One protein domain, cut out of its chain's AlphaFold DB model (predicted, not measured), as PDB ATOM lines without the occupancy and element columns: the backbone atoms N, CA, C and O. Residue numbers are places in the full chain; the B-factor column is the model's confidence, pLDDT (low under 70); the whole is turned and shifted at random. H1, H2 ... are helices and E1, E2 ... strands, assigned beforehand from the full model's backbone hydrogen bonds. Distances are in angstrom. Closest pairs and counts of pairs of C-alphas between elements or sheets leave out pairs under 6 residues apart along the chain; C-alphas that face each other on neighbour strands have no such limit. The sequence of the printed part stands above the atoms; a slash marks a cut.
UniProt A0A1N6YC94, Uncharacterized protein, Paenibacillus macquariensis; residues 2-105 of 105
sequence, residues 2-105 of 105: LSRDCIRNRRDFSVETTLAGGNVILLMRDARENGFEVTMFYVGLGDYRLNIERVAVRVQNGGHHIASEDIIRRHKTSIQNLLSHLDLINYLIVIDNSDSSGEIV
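AT A GLANCE: This is residues 2 to 105 of the 105 residues of an uncharacterized protein of Paenibacillus macquariensis (UniProt A0A1N6YC94). Picture a loose, elongated model built along a narrow ribbon of two parallel strands, E1 and E2, with helices H1 and H2 toward one end and H3 at the other. From H3 the chain folds back into the longest helix, H4, which runs near E1, and close to the end of the printed part residues 103 to 104 fold back beside residues 95 to 96 of E2, antiparallel to them. The printed part has 104 residues, with four named helices and two named strands in the order H1 H2 E1 H3 H4 E2; the sheet has the order E1, E2, all parallel, and the class is mostly helix. It is only just loose, close to compact, with a radius of gyration of the C-alphas of 15.5 A and spans of 44 by 28 by 23 A.

IN THESE COORDINATES: Find C-alpha 2 at (33.619, -47.302, 33.522), where H1 begins; it runs over residues 2 to 8. After residues 9 to 21, which hold no named element, look for H2 at residues 22 to 33, 16.9 A long. E1 follows at residues 39 to 44, 15.9 A long, and then H3 at residues 48 to 60, 18.8 A long. H4 begins at C-alpha 68, (44.528, -33.313, 58.816), and runs to residue 84 over 24.2 A. E2 covers residues 91 to 96 over 16.6 A and ends at C-alpha 96, (56.919, -47.644, 51.720).

HOW THE PARTS SIT: Begin at the sheet, where E1 and E2 are parallel, with 16 degrees between their directions. There N 40 and O 91 are 2.8 A apart and N 93 and O 40 are 2.9 A apart, both within hydrogen-bond range. E1, H3, H4 and E2 form a strand-helix-strand unit, two parallel neighbour strands with helices between them, and its crossover is right-handed. H4 and E1 are near each other, with 7 pairs of C-alphas within 10 A. H3 and H4 form a helical hairpin: they touch, opposite ways at a steep tilt of 44 degrees, and their closest C-alphas, of Ile 52 and Ser 68, are 6.1 A apart. H3 touches H4 with residues 48 to 52 alone, and H4 touches H3 with residues 68 to 75 alone. H1 and H2 only just touch, with 3 pairs of C-alphas within 8 A; the closest, of Ile 7 and Ala 31, are 6.1 A apart. They run the same way at a shallow tilt of 24 degrees. H2 and H4 are apart, but only just, at 8.1 A. In H1, H2, H3 and H4 every O i to N i+4 pair is within hydrogen-bond range.

THE WHOLE: The two C-alphas farthest apart are those of Gly 35 and Gln 60, at 45.3 A. The printed part has no cut and ends at residue 105, the chain's last. The link from H1 to H2 is long, with 13 residues. The mean pLDDT of the printed part is 94.1, and no printed residue is under 70.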
ATOM      1  N   LEU A   2      32.615 -46.642  34.380       83.88
ATOM      2  CA  LEU A   2      33.619 -47.302  33.522       83.88
ATOM      3  C   LEU A   2      34.124 -48.663  34.040       83.88
ATOM      4  O   LEU A   2      34.096 -49.634  33.297       83.88
ATOM      5  N   SER A   3      34.515 -48.779  35.314       89.81
ATOM      6  CA  SER A   3      35.100 -50.031  35.835       89.81
ATOM      7  C   SER A   3      34.139 -51.224  35.793       89.81
ATOM      8  O   SER A   3      34.540 -52.327  35.452       89.81
ATOM      9  N   ARG A   4      32.848 -51.004  36.079       91.19
ATOM     10  CA  ARG A   4      31.829 -52.066  35.987       91.19
ATOM     11  C   ARG A   4      31.569 -52.489  34.545       91.19
ATOM     12  O   ARG A   4      31.352 -53.668  34.291       91.19
ATOM     13  N   ASP A   5      31.622 -51.555  33.600       95.12
ATOM     14  CA  ASP A   5      31.535 -51.908  32.184       95.12
ATOM     15  C   ASP A   5      32.777 -52.680  31.720       95.12
ATOM     16  O   ASP A   5      32.633 -53.628  30.951       95.12
ATOM     17  N   CYS A   6      33.973 -52.361  32.225       96.00
ATOM     18  CA  CYS A   6      35.167 -53.176  31.983       96.00
ATOM     19  C   CYS A   6      34.993 -54.609  32.506       96.00
ATOM     20  O   CYS A   6      35.247 -55.545  31.751       96.00
ATOM     21  N   ILE A   7      34.465 -54.787  33.726       96.00
ATOM     22  CA  ILE A   7      34.154 -56.114  34.290       96.00
ATOM     23  C   ILE A   7      33.190 -56.879  33.376       96.00
ATOM     24  O   ILE A   7      33.495 -57.986  32.933       96.00
ATOM     25  N   ARG A   8      32.057 -56.262  33.012       95.31
ATOM     26  CA  ARG A   8      31.040 -56.876  32.139       95.31
ATOM     27  C   ARG A   8      31.590 -57.297  30.778       95.31
ATOM     28  O   ARG A   8      31.147 -58.296  30.225       95.31
ATOM     29  N   ASN A   9      32.531 -56.528  30.235       96.00
ATOM     30  CA  ASN A   9      33.139 -56.785  28.931       96.00
ATOM     31  C   ASN A   9      34.469 -57.552  29.019       96.00
ATOM     32  O   ASN A   9      35.141 -57.674  27.995       96.00
ATOM     33  N   ARG A  10      34.855 -58.049  30.206       95.19
ATOM     34  CA  ARG A  10      36.122 -58.758  30.455       95.19
ATOM     35  C   ARG A  10      37.350 -58.007  29.931       95.19
ATOM     36  O   ARG A  10      38.204 -58.580  29.261       95.19
ATOM     37  N   ARG A  11      37.400 -56.701  30.185       96.81
ATOM     38  CA  ARG A  11      38.538 -55.844  29.834       96.81
ATOM     39  C   ARG A  11      39.320 -55.495  31.080       96.81
ATOM     40  O   ARG A  11      38.712 -55.077  32.063       96.81
ATOM     41  N   ASP A  12      40.638 -55.589  30.998       96.50
ATOM     42  CA  ASP A  12      41.532 -55.169  32.073       96.50
ATOM     43  C   ASP A  12      41.399 -53.665  32.337       96.50
ATOM     44  O   ASP A  12      41.144 -52.864  31.430       96.50
ATOM     45  N   PHE A  13      41.543 -53.274  33.602       96.62
ATOM     46  CA  PHE A  13      41.447 -51.884  34.026       96.62
ATOM     47  C   PHE A  13      42.197 -51.654  35.339       96.62
ATOM     48  O   PHE A  13      42.393 -52.572  36.132       96.62
ATOM     49  N   SER A  14      42.563 -50.399  35.593       96.00
ATOM     50  CA  SER A  14      43.139 -49.945  36.860       96.00
ATOM     51  C   SER A  14      42.241 -48.893  37.508       96.00
ATOM     52  O   SER A  14      41.566 -48.121  36.823       96.00
ATOM     53  N   VAL A  15      42.235 -48.844  38.840       95.19
ATOM     54  CA  VAL A  15      41.509 -47.830  39.614       95.19
ATOM     55  C   VAL A  15      42.427 -47.278  40.690       95.19
ATOM     56  O   VAL A  15      43.005 -48.037  41.460       95.19
ATOM     57  N   GLU A  16      42.516 -45.953  40.769       95.44
ATOM     58  CA  GLU A  16      43.163 -45.269  41.884       95.44
ATOM     59  C   GLU A  16      42.157 -45.060  43.023       95.44
ATOM     60  O   GLU A  16      41.007 -44.665  42.811       95.44
ATOM     61  N   THR A  17      42.576 -45.344  44.252       95.62
ATOM     62  CA  THR A  17      41.748 -45.182  45.445       95.62
ATOM     63  C   THR A  17      42.617 -44.890  46.661       95.62
ATOM     64  O   THR A  17      43.776 -45.282  46.720       95.62
ATOM     65  N   THR A  18      42.030 -44.277  47.685       95.50
ATOM     66  CA  THR A  18      42.659 -44.174  49.011       95.50
ATOM     67  C   THR A  18      42.494 -45.449  49.840       95.50
ATOM     68  O   THR A  18      42.934 -45.487  50.985       95.50
ATOM     69  N   LEU A  19      41.763 -46.448  49.327       97.25
ATOM     70  CA  LEU A  19      41.333 -47.666  50.029       97.25
ATOM     71  C   LEU A  19      40.512 -47.405  51.311       97.25
ATOM     72  O   LEU A  19      40.071 -48.337  51.969       97.25
ATOM     73  N   ALA A  20      40.218 -46.147  51.648       94.94
ATOM     74  CA  ALA A  20      39.434 -45.784  52.825       94.94
ATOM     75  C   ALA A  20      37.912 -45.861  52.589       94.94
ATOM     76  O   ALA A  20      37.138 -45.863  53.544       94.94
ATOM     77  N   GLY A  21      37.463 -45.895  51.328       91.31
ATOM     78  CA  GLY A  21      36.046 -45.973  50.961       91.31
ATOM     79  C   GLY A  21      35.603 -47.391  50.593       91.31
ATOM     80  O   GLY A  21      36.297 -48.084  49.856       91.31
ATOM     81  N   GLY A  22      34.406 -47.802  51.025       92.56
ATOM     82  CA  GLY A  22      33.882 -49.157  50.777       92.56
ATOM     83  C   GLY A  22      33.614 -49.500  49.305       92.56
ATOM     84  O   GLY A  22      33.603 -50.672  48.940       92.56
ATOM     85  N   ASN A  23      33.453 -48.503  48.427       93.94
ATOM     86  CA  ASN A  23      33.140 -48.734  47.010       93.94
ATOM     87  C   ASN A  23      34.215 -49.546  46.275       93.94
ATOM     88  O   ASN A  23      33.871 -50.349  45.413       93.94
ATOM     89  N   VAL A  24      35.498 -49.361  46.610       95.06
ATOM     90  CA  VAL A  24      36.565 -50.144  45.970       95.06
ATOM     91  C   VAL A  24      36.560 -51.596  46.446       95.06
ATOM     92  O   VAL A  24      36.808 -52.489  45.650       95.06
ATOM     93  N   ILE A  25      36.186 -51.849  47.705       97.12
ATOM     94  CA  ILE A  25      36.026 -53.209  48.230       97.12
ATOM     95  C   ILE A  25      34.916 -53.937  47.471       97.12
ATOM     96  O   ILE A  25      35.111 -55.064  47.023       97.12
ATOM     97  N   LEU A  26      33.773 -53.275  47.269       96.81
ATOM     98  CA  LEU A  26      32.674 -53.825  46.471       96.81
ATOM     99  C   LEU A  26      33.103 -54.097  45.025       96.81
ATOM    100  O   LEU A  26      32.716 -55.113  44.462       96.81
ATOM    101  N   LEU A  27      33.917 -53.216  44.440       96.56
ATOM    102  CA  LEU A  27      34.442 -53.405  43.090       96.56
ATOM    103  C   LEU A  27      35.408 -54.595  42.998       96.56
ATOM    104  O   LEU A  27      35.331 -55.343  42.032       96.56
ATOM    105  N   MET A  28      36.286 -54.793  43.987       97.06
ATOM    106  CA  MET A  28      37.179 -55.959  44.030       97.06
ATOM    107  C   MET A  28      36.392 -57.265  44.160       97.06
ATOM    108  O   MET A  28      36.706 -58.229  43.469       97.06
ATOM    109  N   ARG A  29      35.341 -57.293  44.997       97.31
ATOM    110  CA  ARG A  29      34.442 -58.456  45.105       97.31
ATOM    111  C   ARG A  29      33.780 -58.771  43.763       97.31
ATOM    112  O   ARG A  29      33.916 -59.888  43.280       97.31
ATOM    113  N   ASP A  30      33.160 -57.769  43.138       96.94
ATOM    114  CA  ASP A  30      32.500 -57.893  41.830       96.94
ATOM    115  C   ASP A  30      33.477 -58.369  40.739       96.94
ATOM    116  O   ASP A  30      33.176 -59.279  39.969       96.94
ATOM    117  N   ALA A  31      34.697 -57.825  40.708       97.31
ATOM    118  CA  ALA A  31      35.729 -58.255  39.769       97.31
ATOM    119  C   ALA A  31      36.093 -59.740  39.961       97.31
ATOM    120  O   ALA A  31      36.105 -60.498  38.989       97.31
ATOM    121  N   ARG A  32      36.323 -60.182  41.205       97.12
ATOM    122  CA  ARG A  32      36.650 -61.587  41.504       97.12
ATOM    123  C   ARG A  32      35.518 -62.548  41.171       97.12
ATOM    124  O   ARG A  32      35.774 -63.600  40.593       97.12
ATOM    125  N   GLU A  33      34.279 -62.182  41.488       97.00
ATOM    126  CA  GLU A  33      33.090 -62.968  41.128       97.00
ATOM    127  C   GLU A  33      32.950 -63.135  39.604       97.00
ATOM    128  O   GLU A  33      32.428 -64.144  39.135       97.00
ATOM    129  N   ASN A  34      33.491 -62.192  38.827       97.38
ATOM    130  CA  ASN A  34      33.533 -62.236  37.365       97.38
ATOM    131  C   ASN A  34      34.847 -62.807  36.788       97.38
ATOM    132  O   ASN A  34      35.072 -62.723  35.579       97.38
ATOM    133  N   GLY A  35      35.691 -63.424  37.623       97.19
ATOM    134  CA  GLY A  35      36.889 -64.153  37.195       97.19
ATOM    135  C   GLY A  35      38.131 -63.295  36.962       97.19
ATOM    136  O   GLY A  35      39.068 -63.767  36.324       97.19
ATOM    137  N   PHE A  36      38.154 -62.054  37.451       98.19
ATOM    138  CA  PHE A  36      39.355 -61.221  37.411       98.19
ATOM    139  C   PHE A  36      40.330 -61.579  38.534       98.19
ATOM    140  O   PHE A  36      39.929 -61.922  39.650       98.19
ATOM    141  N   GLU A  37      41.617 -61.390  38.249       98.19
ATOM    142  CA  GLU A  37      42.658 -61.314  39.267       98.19
ATOM    143  C   GLU A  37      42.822 -59.867  39.741       98.19
ATOM    144  O   GLU A  37      42.866 -58.929  38.945       98.19
ATOM    145  N   VAL A  38      42.928 -59.677  41.053       98.19
ATOM    146  CA  VAL A  38      43.135 -58.365  41.663       98.19
ATOM    147  C   VAL A  38      44.600 -58.223  42.053       98.19
ATOM    148  O   VAL A  38      45.071 -58.872  42.987       98.19
ATOM    149  N   THR A  39      45.313 -57.336  41.361       98.25
ATOM    150  CA  THR A  39      46.650 -56.883  41.765       98.25
ATOM    151  C   THR A  39      46.532 -55.539  42.468       98.25
ATOM    152  O   THR A  39      45.974 -54.592  41.912       98.25
ATOM    153  N   MET A  40      47.055 -55.443  43.687       98.00
ATOM    154  CA  MET A  40      47.066 -54.221  44.479       98.00
ATOM    155  C   MET A  40      48.491 -53.712  44.669       98.00
ATOM    156  O   MET A  40      49.339 -54.400  45.230       98.00
ATOM    157  N   PHE A  41      48.705 -52.460  44.277       97.56
ATOM    158  CA  PHE A  41      49.862 -51.667  44.671       97.56
ATOM    159  C   PHE A  41      49.431 -50.753  45.815       97.56
ATOM    160  O   PHE A  41      48.708 -49.779  45.602       97.56
ATOM    161  N   TYR A  42      49.816 -51.099  47.040       96.94
ATOM    162  CA  TYR A  42      49.512 -50.303  48.220       96.94
ATOM    163  C   TYR A  42      50.703 -49.411  48.563       96.94
ATOM    164  O   TYR A  42      51.736 -49.893  49.017       96.94
ATOM    165  N   VAL A  43      50.550 -48.103  48.354       95.31
ATOM    166  CA  VAL A  43      51.577 -47.107  48.682       95.31
ATOM    167  C   VAL A  43      51.255 -46.488  50.038       95.31
ATOM    168  O   VAL A  43      50.281 -45.743  50.175       95.31
ATOM    169  N   GLY A  44      52.066 -46.818  51.038       92.69
ATOM    170  CA  GLY A  44      51.921 -46.374  52.418       92.69
ATOM    171  C   GLY A  44      52.994 -45.377  52.846       92.69
ATOM    172  O   GLY A  44      53.947 -45.089  52.124       92.69
ATOM    173  N   LEU A  45      52.812 -44.843  54.052       91.69
ATOM    174  CA  LEU A  45      53.819 -44.092  54.798       91.69
ATOM    175  C   LEU A  45      53.880 -44.690  56.203       91.69
ATOM    176  O   LEU A  45      52.827 -45.008  56.759       91.69
ATOM    177  N   GLY A  46      55.069 -44.776  56.790       86.62
ATOM    178  CA  GLY A  46      55.272 -45.222  58.167       86.62
ATOM    179  C   GLY A  46      54.671 -44.270  59.206       86.62
ATOM    180  O   GLY A  46      54.328 -44.695  60.306       86.62
ATOM    181  N   ASP A  47      54.470 -42.996  58.848       90.44
ATOM    182  CA  ASP A  47      53.809 -41.998  59.692       90.44
ATOM    183  C   ASP A  47      52.868 -41.102  58.864       90.44
ATOM    184  O   ASP A  47      53.251 -40.522  57.845       90.44
ATOM    185  N   TYR A  48      51.617 -40.941  59.313       91.50
ATOM    186  CA  TYR A  48      50.655 -40.025  58.692       91.50
ATOM    187  C   TYR A  48      51.096 -38.556  58.778       91.50
ATOM    188  O   TYR A  48      50.653 -37.747  57.959       91.50
ATOM    189  N   ARG A  49      51.954 -38.196  59.744       93.44
ATOM    190  CA  ARG A  49      52.498 -36.839  59.902       93.44
ATOM    191  C   ARG A  49      53.271 -36.398  58.666       93.44
ATOM    192  O   ARG A  49      53.078 -35.270  58.219       93.44
ATOM    193  N   LEU A  50      54.004 -37.315  58.030       92.50
ATOM    194  CA  LEU A  50      54.682 -37.056  56.756       92.50
ATOM    195  C   LEU A  50      53.689 -36.631  55.665       92.50
ATOM    196  O   LEU A  50      53.976 -35.746  54.863       92.50
ATOM    197  N   ASN A  51      52.489 -37.219  55.639       92.88
ATOM    198  CA  ASN A  51      51.454 -36.819  54.685       92.88
ATOM    199  C   ASN A  51      50.909 -35.418  54.996       92.88
ATOM    200  O   ASN A  51      50.719 -34.619  54.084       92.88
ATOM    201  N   ILE A  52      50.693 -35.100  56.277       94.00
ATOM    202  CA  ILE A  52      50.258 -33.761  56.706       94.00
ATOM    203  C   ILE A  52      51.277 -32.707  56.253       94.00
ATOM    204  O   ILE A  52      50.895 -31.707  55.645       94.00
ATOM    205  N   GLU A  53      52.568 -32.955  56.475       93.31
ATOM    206  CA  GLU A  53      53.654 -32.069  56.042       93.31
ATOM    207  C   GLU A  53      53.694 -31.917  54.516       93.31
ATOM    208  O   GLU A  53      53.704 -30.796  54.001       93.31
ATOM    209  N   ARG A  54      53.623 -33.027  53.769       92.19
ATOM    210  CA  ARG A  54      53.595 -33.009  52.295       92.19
ATOM    211  C   ARG A  54      52.383 -32.246  51.750       92.19
ATOM    212  O   ARG A  54      52.512 -31.509  50.771       92.19
ATOM    213  N   VAL A  55      51.214 -32.372  52.381       93.62
ATOM    214  CA  VAL A  55      50.019 -31.595  52.016       93.62
ATOM    215  C   VAL A  55      50.224 -30.112  52.315       93.62
ATOM    216  O   VAL A  55      49.891 -29.294  51.460       93.62
ATOM    217  N   ALA A  56      50.801 -29.751  53.463       92.81
ATOM    218  CA  ALA A  56      51.087 -28.358  53.803       92.81
ATOM    219  C   ALA A  56      52.028 -27.699  52.779       92.81
ATOM    220  O   ALA A  56      51.707 -26.629  52.258       92.81
ATOM    221  N   VAL A  57      53.123 -28.372  52.410       93.00
ATOM    222  CA  VAL A  57      54.056 -27.907  51.365       93.00
ATOM    223  C   VAL A  57      53.345 -27.761  50.018       93.00
ATOM    224  O   VAL A  57      53.485 -26.745  49.338       93.00
ATOM    225  N   ARG A  58      52.524 -28.743  49.627       94.69
ATOM    226  CA  ARG A  58      51.751 -28.669  48.381       94.69
ATOM    227  C   ARG A  58      50.788 -27.481  48.368       94.69
ATOM    228  O   ARG A  58      50.651 -26.840  47.331       94.69
ATOM    229  N   VAL A  59      50.114 -27.198  49.481       94.50
ATOM    230  CA  VAL A  59      49.180 -26.067  49.598       94.50
ATOM    231  C   VAL A  59      49.917 -24.735  49.490       94.50
ATOM    232  O   VAL A  59      49.449 -23.849  48.780       94.50
ATOM    233  N   GLN A  60      51.092 -24.608  50.113       93.25
ATOM    234  CA  GLN A  60      51.950 -23.428  49.941       93.25
ATOM    235  C   GLN A  60      52.338 -23.207  48.469       93.25
ATOM    236  O   GLN A  60      52.398 -22.068  48.017       93.25
ATOM    237  N   ASN A  61      52.503 -24.291  47.707       94.19
ATOM    238  CA  ASN A  61      52.783 -24.264  46.270       94.19
ATOM    239  C   ASN A  61      51.519 -24.191  45.380       94.19
ATOM    240  O   ASN A  61      51.597 -24.440  44.178       94.19
ATOM    241  N   GLY A  62      50.348 -23.868  45.944       92.75
ATOM    242  CA  GLY A  62      49.100 -23.651  45.197       92.75
ATOM    243  C   GLY A  62      48.256 -24.902  44.922       92.75
ATOM    244  O   GLY A  62      47.307 -24.841  44.142       92.75
ATOM    245  N   GLY A  63      48.573 -26.045  45.533       93.12
ATOM    246  CA  GLY A  63      47.786 -27.271  45.388       93.12
ATOM    247  C   GLY A  63      46.599 -27.387  46.357       93.12
ATOM    248  O   GLY A  63      46.360 -26.539  47.214       93.12
ATOM    249  N   HIS A  64      45.841 -28.483  46.234       91.50
ATOM    250  CA  HIS A  64      44.614 -28.698  47.010       91.50
ATOM    251  C   HIS A  64      44.883 -29.047  48.484       91.50
ATOM    252  O   HIS A  64      45.681 -29.946  48.795       91.50
ATOM    253  N   HIS A  65      44.157 -28.364  49.373       93.06
ATOM    254  CA  HIS A  65      44.166 -28.610  50.812       93.06
ATOM    255  C   HIS A  65      43.334 -29.839  51.181       93.06
ATOM    256  O   HIS A  65      42.253 -30.058  50.645       93.06
ATOM    257  N   ILE A  66      43.837 -30.625  52.131       92.75
ATOM    258  CA  ILE A  66      43.126 -31.749  52.736       92.75
ATOM    259  C   ILE A  66      43.243 -31.574  54.248       92.75
ATOM    260  O   ILE A  66      44.350 -31.379  54.748       92.75
ATOM    261  N   ALA A  67      42.118 -31.659  54.956       95.31
ATOM    262  CA  ALA A  67      42.093 -31.548  56.408       95.31
ATOM    263  C   ALA A  67      42.909 -32.679  57.062       95.31
ATOM    264  O   ALA A  67      42.833 -33.840  56.643       95.31
ATOM    265  N   SER A  68      43.672 -32.353  58.106       95.12
ATOM    266  CA  SER A  68      44.528 -33.313  58.816       95.12
ATOM    267  C   SER A  68      43.730 -34.480  59.400       95.12
ATOM    268  O   SER A  68      44.187 -35.621  59.372       95.12
ATOM    269  N   GLU A  69      42.507 -34.227  59.862       95.56
ATOM    270  CA  GLU A  69      41.593 -35.242  60.391       95.56
ATOM    271  C   GLU A  69      41.231 -36.272  59.315       95.56
ATOM    272  O   GLU A  69      41.169 -37.473  59.586       95.56
ATOM    273  N   ASP A  70      41.046 -35.817  58.075       95.75
ATOM    274  CA  ASP A  70      40.787 -36.687  56.933       95.75
ATOM    275  C   ASP A  70      42.017 -37.517  56.563       95.75
ATOM    276  O   ASP A  70      41.873 -38.693  56.226       95.75
ATOM    277  N   ILE A  71      43.219 -36.941  56.656       95.12
ATOM    278  CA  ILE A  71      44.483 -37.656  56.428       95.12
ATOM    279  C   ILE A  71      44.645 -38.779  57.459       95.12
ATOM    280  O   ILE A  71      44.843 -39.933  57.079       95.12
ATOM    281  N   ILE A  72      44.492 -38.465  58.749       95.62
ATOM    282  CA  ILE A  72      44.613 -39.426  59.855       95.62
ATOM    283  C   ILE A  72      43.577 -40.543  59.711       95.62
ATOM    284  O   ILE A  72      43.905 -41.731  59.783       95.62
ATOM    285  N   ARG A  73      42.315 -40.170  59.466       96.25
ATOM    286  CA  ARG A  73      41.219 -41.123  59.278       96.25
ATOM    287  C   ARG A  73      41.498 -42.052  58.101       96.25
ATOM    288  O   ARG A  73      41.402 -43.265  58.258       96.25
ATOM    289  N   ARG A  74      41.869 -41.509  56.936       95.75
ATOM    290  CA  ARG A  74      42.151 -42.306  55.731       95.75
ATOM    291  C   ARG A  74      43.362 -43.209  55.914       95.75
ATOM    292  O   ARG A  74      43.282 -44.359  55.501       95.75
ATOM    293  N   HIS A  75      44.423 -42.740  56.574       95.19
ATOM    294  CA  HIS A  75      45.586 -43.565  56.897       95.19
ATOM    295  C   HIS A  75      45.149 -44.819  57.666       95.19
ATOM    296  O   HIS A  75      45.324 -45.932  57.176       95.19
ATOM    297  N   LYS A  76      44.453 -44.647  58.797       95.62
ATOM    298  CA  LYS A  76      43.976 -45.772  59.615       95.62
ATOM    299  C   LYS A  76      43.002 -46.683  58.859       95.62
ATOM    300  O   LYS A  76      43.163 -47.901  58.870       95.62
ATOM    301  N   THR A  77      41.988 -46.107  58.211       96.62
ATOM    302  CA  THR A  77      40.956 -46.888  57.515       96.62
ATOM    303  C   THR A  77      41.527 -47.655  56.324       96.62
ATOM    304  O   THR A  77      41.119 -48.787  56.099       96.62
ATOM    305  N   SER A  78      42.479 -47.082  55.581       97.00
ATOM    306  CA  SER A  78      43.102 -47.759  54.438       97.00
ATOM    307  C   SER A  78      43.863 -49.020  54.859       97.00
ATOM    308  O   SER A  78      43.656 -50.068  54.254       97.00
ATOM    309  N   ILE A  79      44.652 -48.953  55.941       96.00
ATOM    310  CA  ILE A  79      45.391 -50.100  56.492       96.00
ATOM    311  C   ILE A  79      44.412 -51.159  57.000       96.00
ATOM    312  O   ILE A  79      44.546 -52.340  56.688       96.00
ATOM    313  N   GLN A  80      43.386 -50.744  57.749       97.00
ATOM    314  CA  GLN A  80      42.369 -51.671  58.238       97.00
ATOM    315  C   GLN A  80      41.653 -52.380  57.081       97.00
ATOM    316  O   GLN A  80      41.459 -53.594  57.139       97.00
ATOM    317  N   ASN A  81      41.284 -51.647  56.031       97.88
ATOM    318  CA  ASN A  81      40.622 -52.215  54.864       97.88
ATOM    319  C   ASN A  81      41.537 -53.153  54.080       97.88
ATOM    320  O   ASN A  81      41.045 -54.194  53.654       97.88
ATOM    321  N   LEU A  82      42.824 -52.824  53.932       97.06
ATOM    322  CA  LEU A  82      43.817 -53.711  53.329       97.06
ATOM    323  C   LEU A  82      43.861 -55.049  54.071       97.06
ATOM    324  O   LEU A  82      43.591 -56.086  53.478       97.06
ATOM    325  N   LEU A  83      44.122 -55.010  55.381       96.56
ATOM    326  CA  LEU A  83      44.267 -56.209  56.208       96.56
ATOM    327  C   LEU A  83      42.979 -57.039  56.272       96.56
ATOM    328  O   LEU A  83      43.030 -58.265  56.240       96.56
ATOM    329  N   SER A  84      41.818 -56.380  56.332       97.75
ATOM    330  CA  SER A  84      40.515 -57.055  56.443       97.75
ATOM    331  C   SER A  84      40.036 -57.689  55.134       97.75
ATOM    332  O   SER A  84      39.059 -58.430  55.161       97.75
ATOM    333  N   HIS A  85      40.672 -57.368  54.002       97.44
ATOM    334  CA  HIS A  85      40.250 -57.807  52.668       97.44
ATOM    335  C   HIS A  85      41.402 -58.391  51.842       97.44
ATOM    336  O   HIS A  85      41.344 -58.390  50.611       97.44
ATOM    337  N   LEU A  86      42.455 -58.889  52.504       97.25
ATOM    338  CA  LEU A  86      43.568 -59.578  51.842       97.25
ATOM    339  C   LEU A  86      43.090 -60.779  51.020       97.25
ATOM    340  O   LEU A  86      43.669 -61.085  49.985       97.25
ATOM    341  N   ASP A  87      41.996 -61.419  51.438       97.31
ATOM    342  CA  ASP A  87      41.365 -62.524  50.721       97.31
ATOM    343  C   ASP A  87      40.881 -62.135  49.318       97.31
ATOM    344  O   ASP A  87      40.731 -63.013  48.470       97.31
ATOM    345  N   LEU A  88      40.643 -60.843  49.061       97.88
ATOM    346  CA  LEU A  88      40.216 -60.304  47.768       97.88
ATOM    347  C   LEU A  88      41.378 -59.918  46.846       97.88
ATOM    348  O   LEU A  88      41.121 -59.438  45.744       97.88
ATOM    349  N   ILE A  89      42.627 -60.082  47.276       98.25
ATOM    350  CA  ILE A  89      43.806 -59.631  46.540       98.25
ATOM    351  C   ILE A  89      44.611 -60.859  46.118       98.25
ATOM    352  O   ILE A  89      45.027 -61.658  46.950       98.25
ATOM    353  N   ASN A  90      44.832 -61.014  44.813       98.44
ATOM    354  CA  ASN A  90      45.659 -62.090  44.269       98.44
ATOM    355  C   ASN A  90      47.148 -61.774  44.427       98.44
ATOM    356  O   ASN A  90      47.924 -62.635  44.825       98.44
ATOM    357  N   TYR A  91      47.528 -60.527  44.140       98.06
ATOM    358  CA  TYR A  91      48.906 -60.059  44.236       98.06
ATOM    359  C   TYR A  91      48.939 -58.741  44.996       98.06
ATOM    360  O   TYR A  91      48.286 -57.778  44.595       98.06
ATOM    361  N   LEU A  92      49.690 -58.697  46.093       97.88
ATOM    362  CA  LEU A  92      49.884 -57.494  46.892       97.88
ATOM    363  C   LEU A  92      51.342 -57.055  46.795       97.88
ATOM    364  O   LEU A  92      52.244 -57.829  47.095       97.88
ATOM    365  N   ILE A  93      51.543 -55.802  46.407       97.31
ATOM    366  CA  ILE A  93      52.826 -55.115  46.456       97.31
ATOM    367  C   ILE A  93      52.657 -53.955  47.430       97.31
ATOM    368  O   ILE A  93      51.820 -53.077  47.203       97.31
ATOM    369  N   VAL A  94      53.429 -53.958  48.514       96.00
ATOM    370  CA  VAL A  94      53.460 -52.857  49.479       96.00
ATOM    371  C   VAL A  94      54.671 -51.991  49.178       96.00
ATOM    372  O   VAL A  94      55.770 -52.496  48.979       96.00
ATOM    373  N   ILE A  95      54.455 -50.683  49.107       95.25
ATOM    374  CA  ILE A  95      55.498 -49.695  48.844       95.25
ATOM    375  C   ILE A  95      55.527 -48.733  50.025       95.25
ATOM    376  O   ILE A  95      54.537 -48.037  50.279       95.25
ATOM    377  N   ASP A  96      56.651 -48.678  50.731       92.50
ATOM    378  CA  ASP A  96      56.919 -47.644  51.720       92.50
ATOM    379  C   ASP A  96      57.476 -46.402  51.020       92.50
ATOM    380  O   ASP A  96      58.574 -46.402  50.465       92.50
ATOM    381  N   ASN A  97      56.695 -45.325  51.039       92.50
ATOM    382  CA  ASN A  97      57.050 -44.046  50.434       92.50
ATOM    383  C   ASN A  97      57.441 -42.989  51.483       92.50
ATOM    384  O   ASN A  97      57.270 -41.781  51.255       92.50
ATOM    385  N   SER A  98      57.875 -43.429  52.669       88.44
ATOM    386  CA  SER A  98      58.323 -42.542  53.750       88.44
ATOM    387  C   SER A  98      59.572 -41.767  53.344       88.44
ATOM    388  O   SER A  98      59.611 -40.548  53.527       88.44
ATOM    389  N   ASP A  99      60.502 -42.445  52.672       85.50
ATOM    390  CA  ASP A  99      61.734 -41.871  52.140       85.50
ATOM    391  C   ASP A  99      61.667 -41.665  50.621       85.50
ATOM    392  O   ASP A  99      60.754 -42.124  49.935       85.50
ATOM    393  N   SER A 100      62.645 -40.942  50.075       75.88
ATOM    394  CA  SER A 100      62.682 -40.580  48.652       75.88
ATOM    395  C   SER A 100      62.966 -41.749  47.704       75.88
ATOM    396  O   SER A 100      62.817 -41.583  46.497       75.88
ATOM    397  N   SER A 101      63.425 -42.893  48.220       75.88
ATOM    398  CA  SER A 101      63.737 -44.085  47.426       75.88
ATOM    399  C   SER A 101      62.494 -44.879  47.027       75.88
ATOM    400  O   SER A 101      62.515 -45.476  45.955       75.88
ATOM    401  N   GLY A 102      61.423 -44.853  47.834       76.69
ATOM    402  CA  GLY A 102      60.219 -45.661  47.622       76.69
ATOM    403  C   GLY A 102      60.540 -47.159  47.599       76.69
ATOM    404  O   GLY A 102      60.799 -47.723  46.538       76.69
ATOM    405  N   GLU A 103      60.539 -47.816  48.755       82.94
ATOM    406  CA  GLU A 103      60.986 -49.209  48.868       82.94
ATOM    407  C   GLU A 103      59.813 -50.189  48.800       82.94
ATOM    408  O   GLU A 103      58.764 -49.962  49.403       82.94
ATOM    409  N   ILE A 104      59.980 -51.288  48.057       86.31
ATOM    410  CA  ILE A 104      59.031 -52.408  48.081       86.31
ATOM    411  C   ILE A 104      59.323 -53.244  49.329       86.31
ATOM    412  O   ILE A 104      60.474 -53.631  49.539       86.31
ATOM    413  N   VAL A 105      58.284 -53.529  50.116       78.88
ATOM    414  CA  VAL A 105      58.352 -54.279  51.384       78.88
ATOM    415  C   VAL A 105      57.669 -55.634  51.256       78.88
ATOM    416  O   VAL A 105      56.576 -55.691  50.644       78.88
TER     417      VAL A 105